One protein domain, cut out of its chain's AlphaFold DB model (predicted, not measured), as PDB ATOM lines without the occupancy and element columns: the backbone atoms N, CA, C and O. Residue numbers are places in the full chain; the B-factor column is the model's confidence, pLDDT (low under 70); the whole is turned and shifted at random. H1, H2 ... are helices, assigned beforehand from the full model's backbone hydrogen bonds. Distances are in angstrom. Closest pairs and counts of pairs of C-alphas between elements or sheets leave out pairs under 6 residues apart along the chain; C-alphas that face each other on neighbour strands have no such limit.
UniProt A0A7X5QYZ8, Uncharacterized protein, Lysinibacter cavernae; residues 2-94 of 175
ATOM      1  N   GLU A   2     -79.096  57.014 -30.388       81.50
ATOM      2  CA  GLU A   2     -78.226  57.277 -29.231       81.50
ATOM      3  C   GLU A   2     -78.790  56.826 -27.876       81.50
ATOM      4  O   GLU A   2     -78.092  56.181 -27.103       81.50
ATOM      5  N   ASP A   3     -80.072  57.073 -27.605       85.69
ATOM      6  CA  ASP A   3     -80.698  56.676 -26.341       85.69
ATOM      7  C   ASP A   3     -80.708  55.158 -26.103       85.69
ATOM      8  O   ASP A   3     -80.419  54.702 -25.001       85.69
ATOM      9  N   ALA A   4     -81.010  54.359 -27.129       83.38
ATOM     10  CA  ALA A   4     -81.015  52.903 -26.996       83.38
ATOM     11  C   ALA A   4     -79.593  52.346 -26.829       83.38
ATOM     12  O   ALA A   4     -79.391  51.386 -26.082       83.38
ATOM     13  N   ASP A   5     -78.620  52.966 -27.499       84.19
ATOM     14  CA  ASP A   5     -77.208  52.605 -27.398       84.19
ATOM     15  C   ASP A   5     -76.653  52.940 -26.011       84.19
ATOM     16  O   ASP A   5     -75.991  52.099 -25.405       84.19
ATOM     17  N   ASN A   6     -76.996  54.110 -25.466       87.06
ATOM     18  CA  ASN A   6     -76.618  54.523 -24.117       87.06
ATOM     19  C   ASN A   6     -77.241  53.606 -23.048       87.06
ATOM     20  O   ASN A   6     -76.531  53.085 -22.186       87.06
ATOM     21  N   ALA A   7     -78.542  53.308 -23.154       89.12
ATOM     22  CA  ALA A   7     -79.218  52.364 -22.263       89.12
ATOM     23  C   ALA A   7     -78.544  50.986 -22.269       89.12
ATOM     24  O   ALA A   7     -78.335  50.366 -21.223       89.12
ATOM     25  N   TYR A   8     -78.198  50.500 -23.462       88.75
ATOM     26  CA  TYR A   8     -77.511  49.231 -23.623       88.75
ATOM     27  C   TYR A   8     -76.101  49.258 -23.028       88.75
ATOM     28  O   TYR A   8     -75.738  48.322 -22.318       88.75
ATOM     29  N   ALA A   9     -75.324  50.310 -23.298       87.12
ATOM     30  CA  ALA A   9     -73.963  50.470 -22.797       87.12
ATOM     31  C   ALA A   9     -73.932  50.482 -21.264       87.12
ATOM     32  O   ALA A   9     -73.197  49.694 -20.675       87.12
ATOM     33  N   ARG A  10     -74.815  51.258 -20.622       90.19
ATOM     34  CA  ARG A  10     -74.960  51.297 -19.156       90.19
ATOM     35  C   ARG A  10     -75.309  49.937 -18.559       90.19
ATOM     36  O   ARG A  10     -74.697  49.502 -17.586       90.19
ATOM     37  N   LEU A  11     -76.265  49.217 -19.152       91.38
ATOM     38  CA  LEU A  11     -76.588  47.858 -18.706       91.38
ATOM     39  C   LEU A  11     -75.400  46.908 -18.879       91.38
ATOM     40  O   LEU A  11     -75.162  46.059 -18.017       91.38
ATOM     41  N   ALA A  12     -74.671  47.028 -19.988       89.25
ATOM     42  CA  ALA A  12     -73.513  46.193 -20.266       89.25
ATOM     43  C   ALA A  12     -72.355  46.461 -19.295       89.25
ATOM     44  O   ALA A  12     -71.696  45.515 -18.858       89.25
ATOM     45  N   GLU A  13     -72.161  47.719 -18.911       89.75
ATOM     46  CA  GLU A  13     -71.181  48.153 -17.917       89.75
ATOM     47  C   GLU A  13     -71.465  47.533 -16.556       89.75
ATOM     48  O   GLU A  13     -70.628  46.793 -16.038       89.75
ATOM     49  N   TRP A  14     -72.684  47.693 -16.040       93.56
ATOM     50  CA  TRP A  14     -73.073  47.062 -14.781       93.56
ATOM     51  C   TRP A  14     -73.026  45.537 -14.836       93.56
ATOM     52  O   TRP A  14     -72.584  44.897 -13.883       93.56
ATOM     53  N   GLY A  15     -73.459  44.939 -15.948       91.94
ATOM     54  CA  GLY A  15     -73.389  43.494 -16.151       91.94
ATOM     55  C   GLY A  15     -71.956  42.962 -16.088       91.94
ATOM     56  O   GLY A  15     -71.719  41.922 -15.478       91.94
ATOM     57  N   THR A  16     -71.007  43.682 -16.686       90.06
ATOM     58  CA  THR A  16     -69.582  43.319 -16.690       90.06
ATOM     59  C   THR A  16     -68.968  43.527 -15.312       90.06
ATOM     60  O   THR A  16     -68.400  42.593 -14.753       90.06
ATOM     61  N   TYR A  17     -69.168  44.710 -14.726       92.44
ATOM     62  CA  TYR A  17     -68.662  45.059 -13.402       92.44
ATOM     63  C   TYR A  17     -69.092  44.038 -12.342       92.44
ATOM     64  O   TYR A  17     -68.258  43.482 -11.630       92.44
ATOM     65  N   TRP A  18     -70.387  43.714 -12.268       95.06
ATOM     66  CA  TRP A  18     -70.873  42.765 -11.269       95.06
ATOM     67  C   TRP A  18     -70.459  41.322 -11.556       95.06
ATOM     68  O   TRP A  18     -70.257  40.566 -10.609       95.06
ATOM     69  N   ALA A  19     -70.295  40.925 -12.820       93.38
ATOM     70  CA  ALA A  19     -69.755  39.605 -13.147       93.38
ATOM     71  C   ALA A  19     -68.323  39.443 -12.614       93.38
ATOM     72  O   ALA A  19     -68.021  38.424 -11.989       93.38
ATOM     73  N   GLU A  20     -67.486  40.472 -12.774       92.25
ATOM     74  CA  GLU A  20     -66.128  40.508 -12.225       92.25
ATOM     75  C   GLU A  20     -66.133  40.463 -10.692       92.25
ATOM     76  O   GLU A  20     -65.482  39.596 -10.108       92.25
ATOM     77  N   GLN A  21     -66.916  41.324 -10.032       95.25
ATOM     78  CA  GLN A  21     -66.989  41.365  -8.563       95.25
ATOM     79  C   GLN A  21     -67.512  40.055  -7.952       95.25
ATOM     80  O   GLN A  21     -67.085  39.650  -6.873       95.25
ATOM     81  N   LEU A  22     -68.435  39.370  -8.633       95.12
ATOM     82  CA  LEU A  22     -69.024  38.115  -8.160       95.12
ATOM     83  C   LEU A  22     -68.196  36.873  -8.510       95.12
ATOM     84  O   LEU A  22     -68.579  35.776  -8.080       95.12
ATOM     85  N   GLY A  23     -67.135  37.015  -9.317       94.19
ATOM     86  CA  GLY A  23     -66.398  35.892  -9.902       94.19
ATOM     87  C   GLY A  23     -67.295  34.973 -10.740       94.19
ATOM     88  O   GLY A  23     -67.103  33.759 -10.755       94.19
ATOM     89  N   ALA A  24     -68.330  35.533 -11.368       92.44
ATOM     90  CA  ALA A  24     -69.349  34.793 -12.102       92.44
ATOM     91  C   ALA A  24     -69.168  34.968 -13.612       92.44
ATOM     92  O   ALA A  24     -68.712  36.006 -14.087       92.44
ATOM     93  N   ALA A  25     -69.575  33.965 -14.390       88.12
ATOM     94  CA  ALA A  25     -69.601  34.107 -15.841       88.12
ATOM     95  C   ALA A  25     -70.624  35.193 -16.238       88.12
ATOM     96  O   ALA A  25     -71.785  35.118 -15.806       88.12
ATOM     97  N   PRO A  26     -70.236  36.186 -17.060       83.75
ATOM     98  CA  PRO A  26     -71.160  37.216 -17.504       83.75
ATOM     99  C   PRO A  26     -72.221  36.612 -18.433       83.75
ATOM    100  O   PRO A  26     -72.036  35.545 -19.025       83.75
ATOM    101  N   ALA A  27     -73.347  37.309 -18.605       79.81
ATOM    102  CA  ALA A  27     -74.337  36.933 -19.609       79.81
ATOM    103  C   ALA A  27     -73.666  36.773 -20.988       79.81
ATOM    104  O   ALA A  27     -72.895  37.634 -21.402       79.81
ATOM    105  N   ALA A  28     -74.004  35.715 -21.736       75.00
ATOM    106  CA  ALA A  28     -73.417  35.419 -23.053       75.00
ATOM    107  C   ALA A  28     -73.295  36.623 -24.026       75.00
ATOM    108  O   ALA A  28     -72.327  36.680 -24.781       75.00
ATOM    109  N   PRO A  29     -74.212  37.613 -24.029       68.88
ATOM    110  CA  PRO A  29     -74.084  38.803 -24.876       68.88
ATOM    111  C   PRO A  29     -72.962  39.751 -24.474       68.88
ATOM    112  O   PRO A  29     -72.464  40.455 -25.343       68.88
ATOM    113  N   LEU A  30     -72.584  39.787 -23.196       67.19
ATOM    114  CA  LEU A  30     -71.518  40.649 -22.675       67.19
ATOM    115  C   LEU A  30     -70.156  40.184 -23.183       67.19
ATOM    116  O   LEU A  30     -69.364  41.001 -23.639       67.19
ATOM    117  N   ALA A  31     -69.943  38.865 -23.234       61.84
ATOM    118  CA  ALA A  31     -68.719  38.268 -23.767       61.84
ATOM    119  C   ALA A  31     -68.457  38.629 -25.245       61.84
ATOM    120  O   ALA A  31     -67.320  38.589 -25.700       61.84
ATOM    121  N   ALA A  32     -69.500  38.990 -26.002       57.09
ATOM    122  CA  ALA A  32     -69.389  39.400 -27.402       57.09
ATOM    123  C   ALA A  32     -69.172  40.916 -27.597       57.09
ATOM    124  O   ALA A  32     -69.045  41.368 -28.739       57.09
ATOM    125  N   VAL A  33     -69.204  41.699 -26.514       57.41
ATOM    126  CA  VAL A  33     -69.222  43.175 -26.517       57.41
ATOM    127  C   VAL A  33     -67.969  43.754 -25.862       57.41
ATOM    128  O   VAL A  33     -67.512  44.824 -26.256       57.41
ATOM    129  N   THR A  34     -67.365  43.023 -24.926       52.41
ATOM    130  CA  THR A  34     -66.044  43.327 -24.375       52.41
ATOM    131  C   THR A  34     -64.975  43.083 -25.442       52.41
ATOM    132  O   THR A  34     -64.468  41.970 -25.602       52.41
ATOM    133  N   GLY A  35     -64.670  44.118 -26.225       48.16
ATOM    134  CA  GLY A  35     -63.442  44.174 -27.011       48.16
ATOM    135  C   GLY A  35     -62.217  44.144 -26.093       48.16
ATOM    136  O   GLY A  35     -62.315  44.347 -24.887       48.16
ATOM    137  N   THR A  36     -61.047  43.860 -26.657       45.62
ATOM    138  CA  THR A  36     -59.757  43.885 -25.953       45.62
ATOM    139  C   THR A  36     -59.412  45.313 -25.520       45.62
ATOM    140  O   THR A  36     -58.733  46.039 -26.239       45.62
ATOM    141  N   GLY A  37     -59.926  45.738 -24.373       44.91
ATOM    142  CA  GLY A  37     -59.788  47.094 -23.850       44.91
ATOM    143  C   GLY A  37     -61.027  47.433 -23.035       44.91
ATOM    144  O   GLY A  37     -62.117  46.985 -23.365       44.91
ATOM    145  N   ARG A  38     -60.877  48.196 -21.954       52.72
ATOM    146  CA  ARG A  38     -61.969  48.536 -21.018       52.72
ATOM    147  C   ARG A  38     -63.106  49.369 -21.638       52.72
ATOM    148  O   ARG A  38     -64.018  49.764 -20.924       52.72
ATOM    149  N   ASP A  39     -63.068  49.597 -22.946       55.06
ATOM    150  CA  ASP A  39     -64.105  50.286 -23.692       55.06
ATOM    151  C   ASP A  39     -65.153  49.270 -24.146       55.06
ATOM    152  O   ASP A  39     -64.959  48.490 -25.086       55.06
ATOM    153  N   LEU A  40     -66.290  49.268 -23.454       61.41
ATOM    154  CA  LEU A  40     -67.474  48.550 -23.903       61.41
ATOM    155  C   LEU A  40     -67.940  49.179 -25.214       61.41
ATOM    156  O   LEU A  40     -68.502  50.273 -25.237       61.41
ATOM    157  N   ALA A  41     -67.701  48.480 -26.323       62.50
ATOM    158  CA  ALA A  41     -68.256  48.883 -27.602       62.50
ATOM    159  C   ALA A  41     -69.785  48.886 -27.469       62.50
ATOM    160  O   ALA A  41     -70.373  47.900 -27.027       62.50
ATOM    161  N   GLY A  42     -70.449  49.983 -27.832       66.94
ATOM    162  CA  GLY A  42     -71.910  50.024 -27.881       66.94
ATOM    163  C   GLY A  42     -72.501  48.978 -28.839       66.94
ATOM    164  O   GLY A  42     -71.832  48.066 -29.346       66.94
ATOM    165  N   LEU A  43     -73.793  49.093 -29.143       76.31
ATOM    166  CA  LEU A  43     -74.377  48.250 -30.185       76.31
ATOM    167  C   LEU A  43     -73.664  48.523 -31.520       76.31
ATOM    168  O   LEU A  43     -73.479  49.664 -31.929       76.31
ATOM    169  N   LYS A  44     -73.248  47.462 -32.225       80.12
ATOM    170  CA  LYS A  44     -72.683  47.610 -33.578       80.12
ATOM    171  C   LYS A  44     -73.726  48.267 -34.480       80.12
ATOM    172  O   LYS A  44     -74.891  47.884 -34.391       80.12
ATOM    173  N   ALA A  45     -73.306  49.123 -35.412       78.75
ATOM    174  CA  ALA A  45     -74.206  49.793 -36.358       78.75
ATOM    175  C   ALA A  45     -75.103  48.824 -37.161       78.75
ATOM    176  O   ALA A  45     -76.222  49.163 -37.530       78.75
ATOM    177  N   SER A  46     -74.650  47.587 -37.394       82.50
ATOM    178  CA  SER A  46     -75.427  46.531 -38.060       82.50
ATOM    179  C   SER A  46     -76.420  45.794 -37.148       82.50
ATOM    180  O   SER A  46     -77.104  44.869 -37.590       82.50
ATOM    181  N   THR A  47     -76.500  46.150 -35.864       83.44
ATOM    182  CA  THR A  47     -77.379  45.481 -34.903       83.44
ATOM    183  C   THR A  47     -78.817  45.921 -35.125       83.44
ATOM    184  O   THR A  47     -79.159  47.088 -34.970       83.44
ATOM    185  N   THR A  48     -79.692  44.968 -35.433       85.94
ATOM    186  CA  THR A  48     -81.119  45.262 -35.580       85.94
ATOM    187  C   THR A  48     -81.771  45.555 -34.219       85.94
ATOM    188  O   THR A  48     -81.348  44.996 -33.198       85.94
ATOM    189  N   PRO A  49     -82.869  46.338 -34.172       84.31
ATOM    190  CA  PRO A  49     -83.576  46.630 -32.920       84.31
ATOM    191  C   PRO A  49     -84.032  45.379 -32.152       84.31
ATOM    192  O   PRO A  49     -83.989  45.336 -30.923       84.31
ATOM    193  N   SER A  50     -84.436  44.319 -32.860       82.94
ATOM    194  CA  SER A  50     -84.853  43.054 -32.238       82.94
ATOM    195  C   SER A  50     -83.691  42.326 -31.558       82.94
ATOM    196  O   SER A  50     -83.861  41.763 -30.472       82.94
ATOM    197  N   VAL A  51     -82.497  42.368 -32.155       83.75
ATOM    198  CA  VAL A  51     -81.275  41.807 -31.567       83.75
ATOM    199  C   VAL A  51     -80.832  42.637 -30.366       83.75
ATOM    200  O   VAL A  51     -80.551  42.054 -29.318       83.75
ATOM    201  N   ALA A  52     -80.831  43.967 -30.482       85.44
ATOM    202  CA  ALA A  52     -80.518  44.885 -29.388       85.44
ATOM    203  C   ALA A  52     -81.413  44.628 -28.166       85.44
ATOM    204  O   ALA A  52     -80.917  44.353 -27.071       85.44
ATOM    205  N   ARG A  53     -82.736  44.570 -28.378       87.94
ATOM    206  CA  ARG A  53     -83.720  44.249 -27.335       87.94
ATOM    207  C   ARG A  53     -83.440  42.905 -26.669       87.94
ATOM    208  O   ARG A  53     -83.507  42.795 -25.446       87.94
ATOM    209  N   ARG A  54     -83.142  41.866 -27.457       88.25
ATOM    210  CA  ARG A  54     -82.843  40.530 -26.922       88.25
ATOM    211  C   ARG A  54     -81.589  40.545 -26.046       88.25
ATOM    212  O   ARG A  54     -81.613  39.965 -24.966       88.25
ATOM    213  N   ARG A  55     -80.524  41.226 -26.481       89.06
ATOM    214  CA  ARG A  55     -79.277  41.346 -25.711       89.06
ATOM    215  C   ARG A  55     -79.478  42.129 -24.416       89.06
ATOM    216  O   ARG A  55     -79.106  41.624 -23.363       89.06
ATOM    217  N   ALA A  56     -80.139  43.287 -24.478       89.81
ATOM    218  CA  ALA A  56     -80.474  44.078 -23.293       89.81
ATOM    219  C   ALA A  56     -81.279  43.252 -22.274       89.81
ATOM    220  O   ALA A  56     -80.953  43.220 -21.090       89.81
ATOM    221  N   ARG A  57     -82.283  42.496 -22.745       90.81
ATOM    222  CA  ARG A  57     -83.098  41.623 -21.888       90.81
ATOM    223  C   ARG A  57     -82.273  40.536 -21.204       90.81
ATOM    224  O   ARG A  57     -82.518  40.244 -20.038       90.81
ATOM    225  N   TRP A  58     -81.330  39.922 -21.909       92.25
ATOM    226  CA  TRP A  58     -80.450  38.907 -21.331       92.25
ATOM    227  C   TRP A  58     -79.559  39.478 -20.223       92.25
ATOM    228  O   TRP A  58     -79.476  38.871 -19.159       92.25
ATOM    229  N   ILE A  59     -78.980  40.664 -20.430       92.06
ATOM    230  CA  ILE A  59     -78.177  41.358 -19.412       92.06
ATOM    231  C   ILE A  59     -79.039  41.703 -18.191       92.06
ATOM    232  O   ILE A  59     -78.696  41.333 -17.072       92.06
ATOM    233  N   ALA A  60     -80.206  42.319 -18.405       93.56
ATOM    234  CA  ALA A  60     -81.129  42.667 -17.325       93.56
ATOM    235  C   ALA A  60     -81.609  41.433 -16.537       93.56
ATOM    236  O   ALA A  60     -81.725  41.472 -15.315       93.56
ATOM    237  N   THR A  61     -81.853  40.313 -17.226       94.12
ATOM    238  CA  THR A  61     -82.236  39.045 -16.582       94.12
ATOM    239  C   THR A  61     -81.099  38.496 -15.724       94.12
ATOM    240  O   THR A  61     -81.349  38.044 -14.610       94.12
ATOM    241  N   TRP A  62     -79.858  38.558 -16.212       94.75
ATOM    242  CA  TRP A  62     -78.685  38.125 -15.455       94.75
ATOM    243  C   TRP A  62     -78.467  38.987 -14.206       94.75
ATOM    244  O   TRP A  62     -78.300  38.429 -13.123       94.75
ATOM    245  N   LEU A  63     -78.554  40.318 -14.336       95.19
ATOM    246  CA  LEU A  63     -78.443  41.257 -13.212       95.19
ATOM    247  C   LEU A  63     -79.509  40.974 -12.153       95.19
ATOM    248  O   LEU A  63     -79.198  40.841 -10.974       95.19
ATOM    249  N   ARG A  64     -80.761  40.791 -12.587       96.19
ATOM    250  CA  ARG A  64     -81.866  40.424 -11.699       96.19
ATOM    251  C   ARG A  64     -81.616  39.095 -10.982       96.19
ATOM    252  O   ARG A  64     -81.888  39.002  -9.793       96.19
ATOM    253  N   ALA A  65     -81.111  38.080 -11.680       96.44
ATOM    254  CA  ALA A  65     -80.845  36.765 -11.093       96.44
ATOM    255  C   ALA A  65     -79.726  36.784 -10.034       96.44
ATOM    256  O   ALA A  65     -79.695  35.914  -9.171       96.44
ATOM    257  N   HIS A  66     -78.822  37.765 -10.094       96.62
ATOM    258  CA  HIS A  66     -77.721  37.923  -9.142       96.62
ATOM    259  C   HIS A  66     -77.962  39.037  -8.116       96.62
ATOM    260  O   HIS A  66     -77.089  39.286  -7.285       96.62
ATOM    261  N   HIS A  67     -79.130  39.688  -8.144       96.12
ATOM    262  CA  HIS A  67     -79.424  40.861  -7.323       96.12
ATOM    263  C   HIS A  67     -79.196  40.602  -5.829       96.12
ATOM    264  O   HIS A  67     -78.481  41.367  -5.191       96.12
ATOM    265  N   ASP A  68     -79.680  39.472  -5.307       97.38
ATOM    266  CA  ASP A  68     -79.532  39.099  -3.891       97.38
ATOM    267  C   ASP A  68     -78.064  38.998  -3.443       97.38
ATOM    268  O   ASP A  68     -77.746  39.212  -2.279       97.38
ATOM    269  N   ARG A  69     -77.136  38.699  -4.360       97.44
ATOM    270  CA  ARG A  69     -75.695  38.706  -4.064       97.44
ATOM    271  C   ARG A  69     -75.105  40.109  -4.190       97.44
ATOM    272  O   ARG A  69     -74.265  40.488  -3.379       97.44
ATOM    273  N   ILE A  70     -75.543  40.869  -5.195       97.38
ATOM    274  CA  ILE A  70     -75.072  42.233  -5.480       97.38
ATOM    275  C   ILE A  70     -75.384  43.178  -4.317       97.38
ATOM    276  O   ILE A  70     -74.544  44.005  -3.971       97.38
ATOM    277  N   VAL A  71     -76.548  43.039  -3.671       97.19
ATOM    278  CA  VAL A  71     -76.973  43.958  -2.599       97.19
ATOM    279  C   VAL A  71     -76.057  43.978  -1.375       97.19
ATOM    280  O   VAL A  71     -76.109  44.919  -0.587       97.19
ATOM    281  N   HIS A  72     -75.200  42.970  -1.221       97.00
ATOM    282  CA  HIS A  72     -74.246  42.872  -0.119       97.00
ATOM    283  C   HIS A  72     -72.837  43.367  -0.475       97.00
ATOM    284  O   HIS A  72     -71.950  43.335   0.377       97.00
ATOM    285  N   LEU A  73     -72.609  43.807  -1.714       96.44
ATOM    286  CA  LEU A  73     -71.308  44.269  -2.186       96.44
ATOM    287  C   LEU A  73     -71.178  45.801  -2.125       96.44
ATOM    288  O   LEU A  73     -72.172  46.526  -2.256       96.44
ATOM    289  N   PRO A  74     -69.951  46.328  -1.955       96.56
ATOM    290  CA  PRO A  74     -69.707  47.761  -2.055       96.56
ATOM    291  C   PRO A  74     -70.059  48.268  -3.461       96.56
ATOM    292  O   PRO A  74     -69.805  47.592  -4.452       96.56
ATOM    293  N   GLY A  75     -70.641  49.466  -3.548       92.50
ATOM    294  CA  GLY A  75     -71.039  50.077  -4.824       92.50
ATOM    295  C   GLY A  75     -72.491  49.820  -5.251       92.50
ATOM    296  O   GLY A  75     -72.928  50.392  -6.248       92.50
ATOM    297  N   VAL A  76     -73.273  49.044  -4.485       96.50
ATOM    298  CA  VAL A  76     -74.702  48.802  -4.781       96.50
ATOM    299  C   VAL A  76     -75.524  50.093  -4.884       96.50
ATOM    300  O   VAL A  76     -76.407  50.171  -5.730       96.50
ATOM    301  N   ALA A  77     -75.228  51.110  -4.068       96.38
ATOM    302  CA  ALA A  77     -75.963  52.376  -4.095       96.38
ATOM    303  C   ALA A  77     -75.833  53.065  -5.463       96.38
ATOM    304  O   ALA A  77     -76.841  53.348  -6.097       96.38
ATOM    305  N   ALA A  78     -74.602  53.204  -5.971       96.69
ATOM    306  CA  ALA A  78     -74.351  53.783  -7.290       96.69
ATOM    307  C   ALA A  78     -75.023  52.980  -8.415       96.69
ATOM    308  O   ALA A  78     -75.593  53.561  -9.330       96.69
ATOM    309  N   TYR A  79     -75.004  51.647  -8.320       95.56
ATOM    310  CA  TYR A  79     -75.712  50.767  -9.252       95.56
ATOM    311  C   TYR A  79     -77.225  50.987  -9.246       95.56
ATOM    312  O   TYR A  79     -77.846  51.087 -10.304       95.56
ATOM    313  N   HIS A  80     -77.824  51.042  -8.060       95.81
ATOM    314  CA  HIS A  80     -79.260  51.216  -7.917       95.81
ATOM    315  C   HIS A  80     -79.701  52.602  -8.395       95.81
ATOM    316  O   HIS A  80     -80.648  52.693  -9.174       95.81
ATOM    317  N   ASP A  81     -79.001  53.652  -7.970       96.62
ATOM    318  CA  ASP A  81     -79.303  55.032  -8.348       96.62
ATOM    319  C   ASP A  81     -79.203  55.211  -9.864       96.62
ATOM    320  O   ASP A  81     -80.138  55.705 -10.490       96.62
ATOM    321  N   ASP A  82     -78.144  54.680 -10.478       96.00
ATOM    322  CA  ASP A  82     -77.968  54.747 -11.925       96.00
ATOM    323  C   ASP A  82     -79.057  53.984 -12.691       96.00
ATOM    324  O   ASP A  82     -79.580  54.482 -13.686       96.00
ATOM    325  N   LEU A  83     -79.468  52.795 -12.226       93.38
ATOM    326  CA  LEU A  83     -80.583  52.069 -12.844       93.38
ATOM    327  C   LEU A  83     -81.918  52.803 -12.694       93.38
ATOM    328  O   LEU A  83     -82.726  52.795 -13.627       93.38
ATOM    329  N   VAL A  84     -82.170  53.414 -11.537       94.12
ATOM    330  CA  VAL A  84     -83.371  54.220 -11.303       94.12
ATOM    331  C   VAL A  84     -83.384  55.428 -12.235       94.12
ATOM    332  O   VAL A  84     -84.409  55.689 -12.866       94.12
ATOM    333  N   ASP A  85     -82.258  56.121 -12.374       93.56
ATOM    334  CA  ASP A  85     -82.117  57.274 -13.260       93.56
ATOM    335  C   ASP A  85     -82.266  56.882 -14.730       93.56
ATOM    336  O   ASP A  85     -82.962  57.570 -15.485       93.56
ATOM    337  N   LEU A  86     -81.709  55.735 -15.130       91.19
ATOM    338  CA  LEU A  86     -81.879  55.162 -16.463       91.19
ATOM    339  C   LEU A  86     -83.362  54.906 -16.760       91.19
ATOM    340  O   LEU A  86     -83.890  55.360 -17.776       91.19
ATOM    341  N   VAL A  87     -84.060  54.208 -15.856       89.50
ATOM    342  CA  VAL A  87     -85.488  53.893 -16.010       89.50
ATOM    343  C   VAL A  87     -86.326  55.163 -16.035       89.50
ATOM    344  O   VAL A  87     -87.172  55.287 -16.911       89.50
ATOM    345  N   ARG A  88     -86.098  56.117 -15.128       87.50
ATOM    346  CA  ARG A  88     -86.851  57.382 -15.081       87.50
ATOM    347  C   ARG A  88     -86.653  58.209 -16.341       87.50
ATOM    348  O   ARG A  88     -87.632  58.680 -16.912       87.50
ATOM    349  N   THR A  89     -85.406  58.345 -16.786       88.94
ATOM    350  CA  THR A  89     -85.054  59.098 -17.993       88.94
ATOM    351  C   THR A  89     -85.780  58.530 -19.204       88.94
ATOM    352  O   THR A  89     -86.403  59.274 -19.961       88.94
ATOM    353  N   TYR A  90     -85.760  57.207 -19.377       86.88
ATOM    354  CA  TYR A  90     -86.406  56.589 -20.529       86.88
ATOM    355  C   TYR A  90     -87.915  56.444 -20.385       86.88
ATOM    356  O   TYR A  90     -88.597  56.576 -21.390       86.88
ATOM    357  N   ALA A  91     -88.446  56.226 -19.184       82.44
ATOM    358  CA  ALA A  91     -89.888  56.211 -18.954       82.44
ATOM    359  C   ALA A  91     -90.515  57.587 -19.213       82.44
ATOM    360  O   ALA A  91     -91.596  57.655 -19.780       82.44
ATOM    361  N   GLY A  92     -89.823  58.675 -18.851       80.88
ATOM    362  CA  GLY A  92     -90.298  60.035 -19.108       80.88
ATOM    363  C   GLY A  92     -90.214  60.454 -20.579       80.88
ATOM    364  O   GLY A  92     -91.074  61.188 -21.050       80.88
ATOM    365  N   ARG A  93     -89.191  60.000 -21.317       82.06
ATOM    366  CA  ARG A  93     -89.021  60.337 -22.748       82.06
ATOM    367  C   ARG A  93     -89.830  59.447 -23.679       82.06
ATOM    368  O   ARG A  93     -90.389  59.910 -24.666       82.06
ATOM    369  N   TYR A  94     -89.813  58.153 -23.401       78.88
ATOM    370  CA  TYR A  94     -90.500  57.142 -24.179       78.88
ATOM    371  C   TYR A  94     -91.674  56.705 -23.336       78.88
ATOM    372  O   TYR A  94     -91.536  55.754 -22.572       78.88
TER     373      TYR A  94
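What this domain is: This is residues 2 to 94 of the 175 residues of an uncharacterized protein of Lysinibacter cavernae (UniProt A0A7X5QYZ8). Three long helices, H1, H3 and H5, lie side by side with their centres in a triangle: H3 packs on H1 and runs the same way, while H5 runs back along H1 in the opposite way, close to it but not clearly touching, and stays apart from H3. The four-residue H2 packs on H1 and H3, a long stretch without a named element, residues 32 to 48, leads from H2 to H3, and the four-residue H4 lies where the chain turns from H3 to H5. The printed part has 93 residues with five named helices, H1 to H5 in that order along the chain, and no named strand; the class is all helix. The whole is compact, with a radius of gyration of the C-alphas of 13.0 A and spans of 37 by 34 by 21 A.

How they stand to each other: The hub is H1, residues 2 to 22, which touches three other helices. H2, residues 28 to 31, only just touches residues 12 to 16 of H1, with 3 pairs of C-alphas within 8 A; the closest C-alphas are those of Ala 12 and Leu 30, 6.4 A apart. H3, residues 49 to 65, touches H1 at a shallow tilt of 32 degrees, the same way, and their closest C-alphas, of Tyr 8 and Ala 56, are 6.0 A apart. H2 also touches residues 55 to 59 of H3, the closest C-alphas being those of Pro 29 and Arg 55, 5.8 A apart. H4, residues 67 to 70, only just touches residues 18 to 22 of H1, with 3 pairs of C-alphas within 8 A, the closest those of Trp 18 and Ile 70, 7.2 A apart. H3 and H4 meet only through their link. H5, residues 76 to 93, is close to H1 but not clearly touching, opposite ways at a shallow tilt of 18 degrees; the closest C-alphas, of Ala 7 and Leu 86, are 7.0 A apart. H3 and H5 are apart. Every backbone O i to N i+4 pair is within hydrogen-bond range in H1, H3 and H5, while H2 and H4 are too short for such a pair.

Where its parts are: H1 begins at C-alpha 2, (-78.226, 57.277, -29.231), and is 29.9 A long from first to last C-alpha. H2 measures 5.5 A. H3 begins at C-alpha 49, (-83.576, 46.630, -32.920), and measures 24.1 A. H4 measures 4.9 A. H5 measures 25.7 A and ends at C-alpha 93, (-89.021, 60.337, -22.748).

The domain as a whole: The two C-alphas farthest apart are those of Ser 46 and His 72, at 38.1 A. The printed part has no cut. The link from H2 to H3, 17 residues, is long; those from H1 to H2, H3 to H4 and H4 to H5 are tight. The mean pLDDT of the printed part is 85.1, and residues 29 to 42 are under 70.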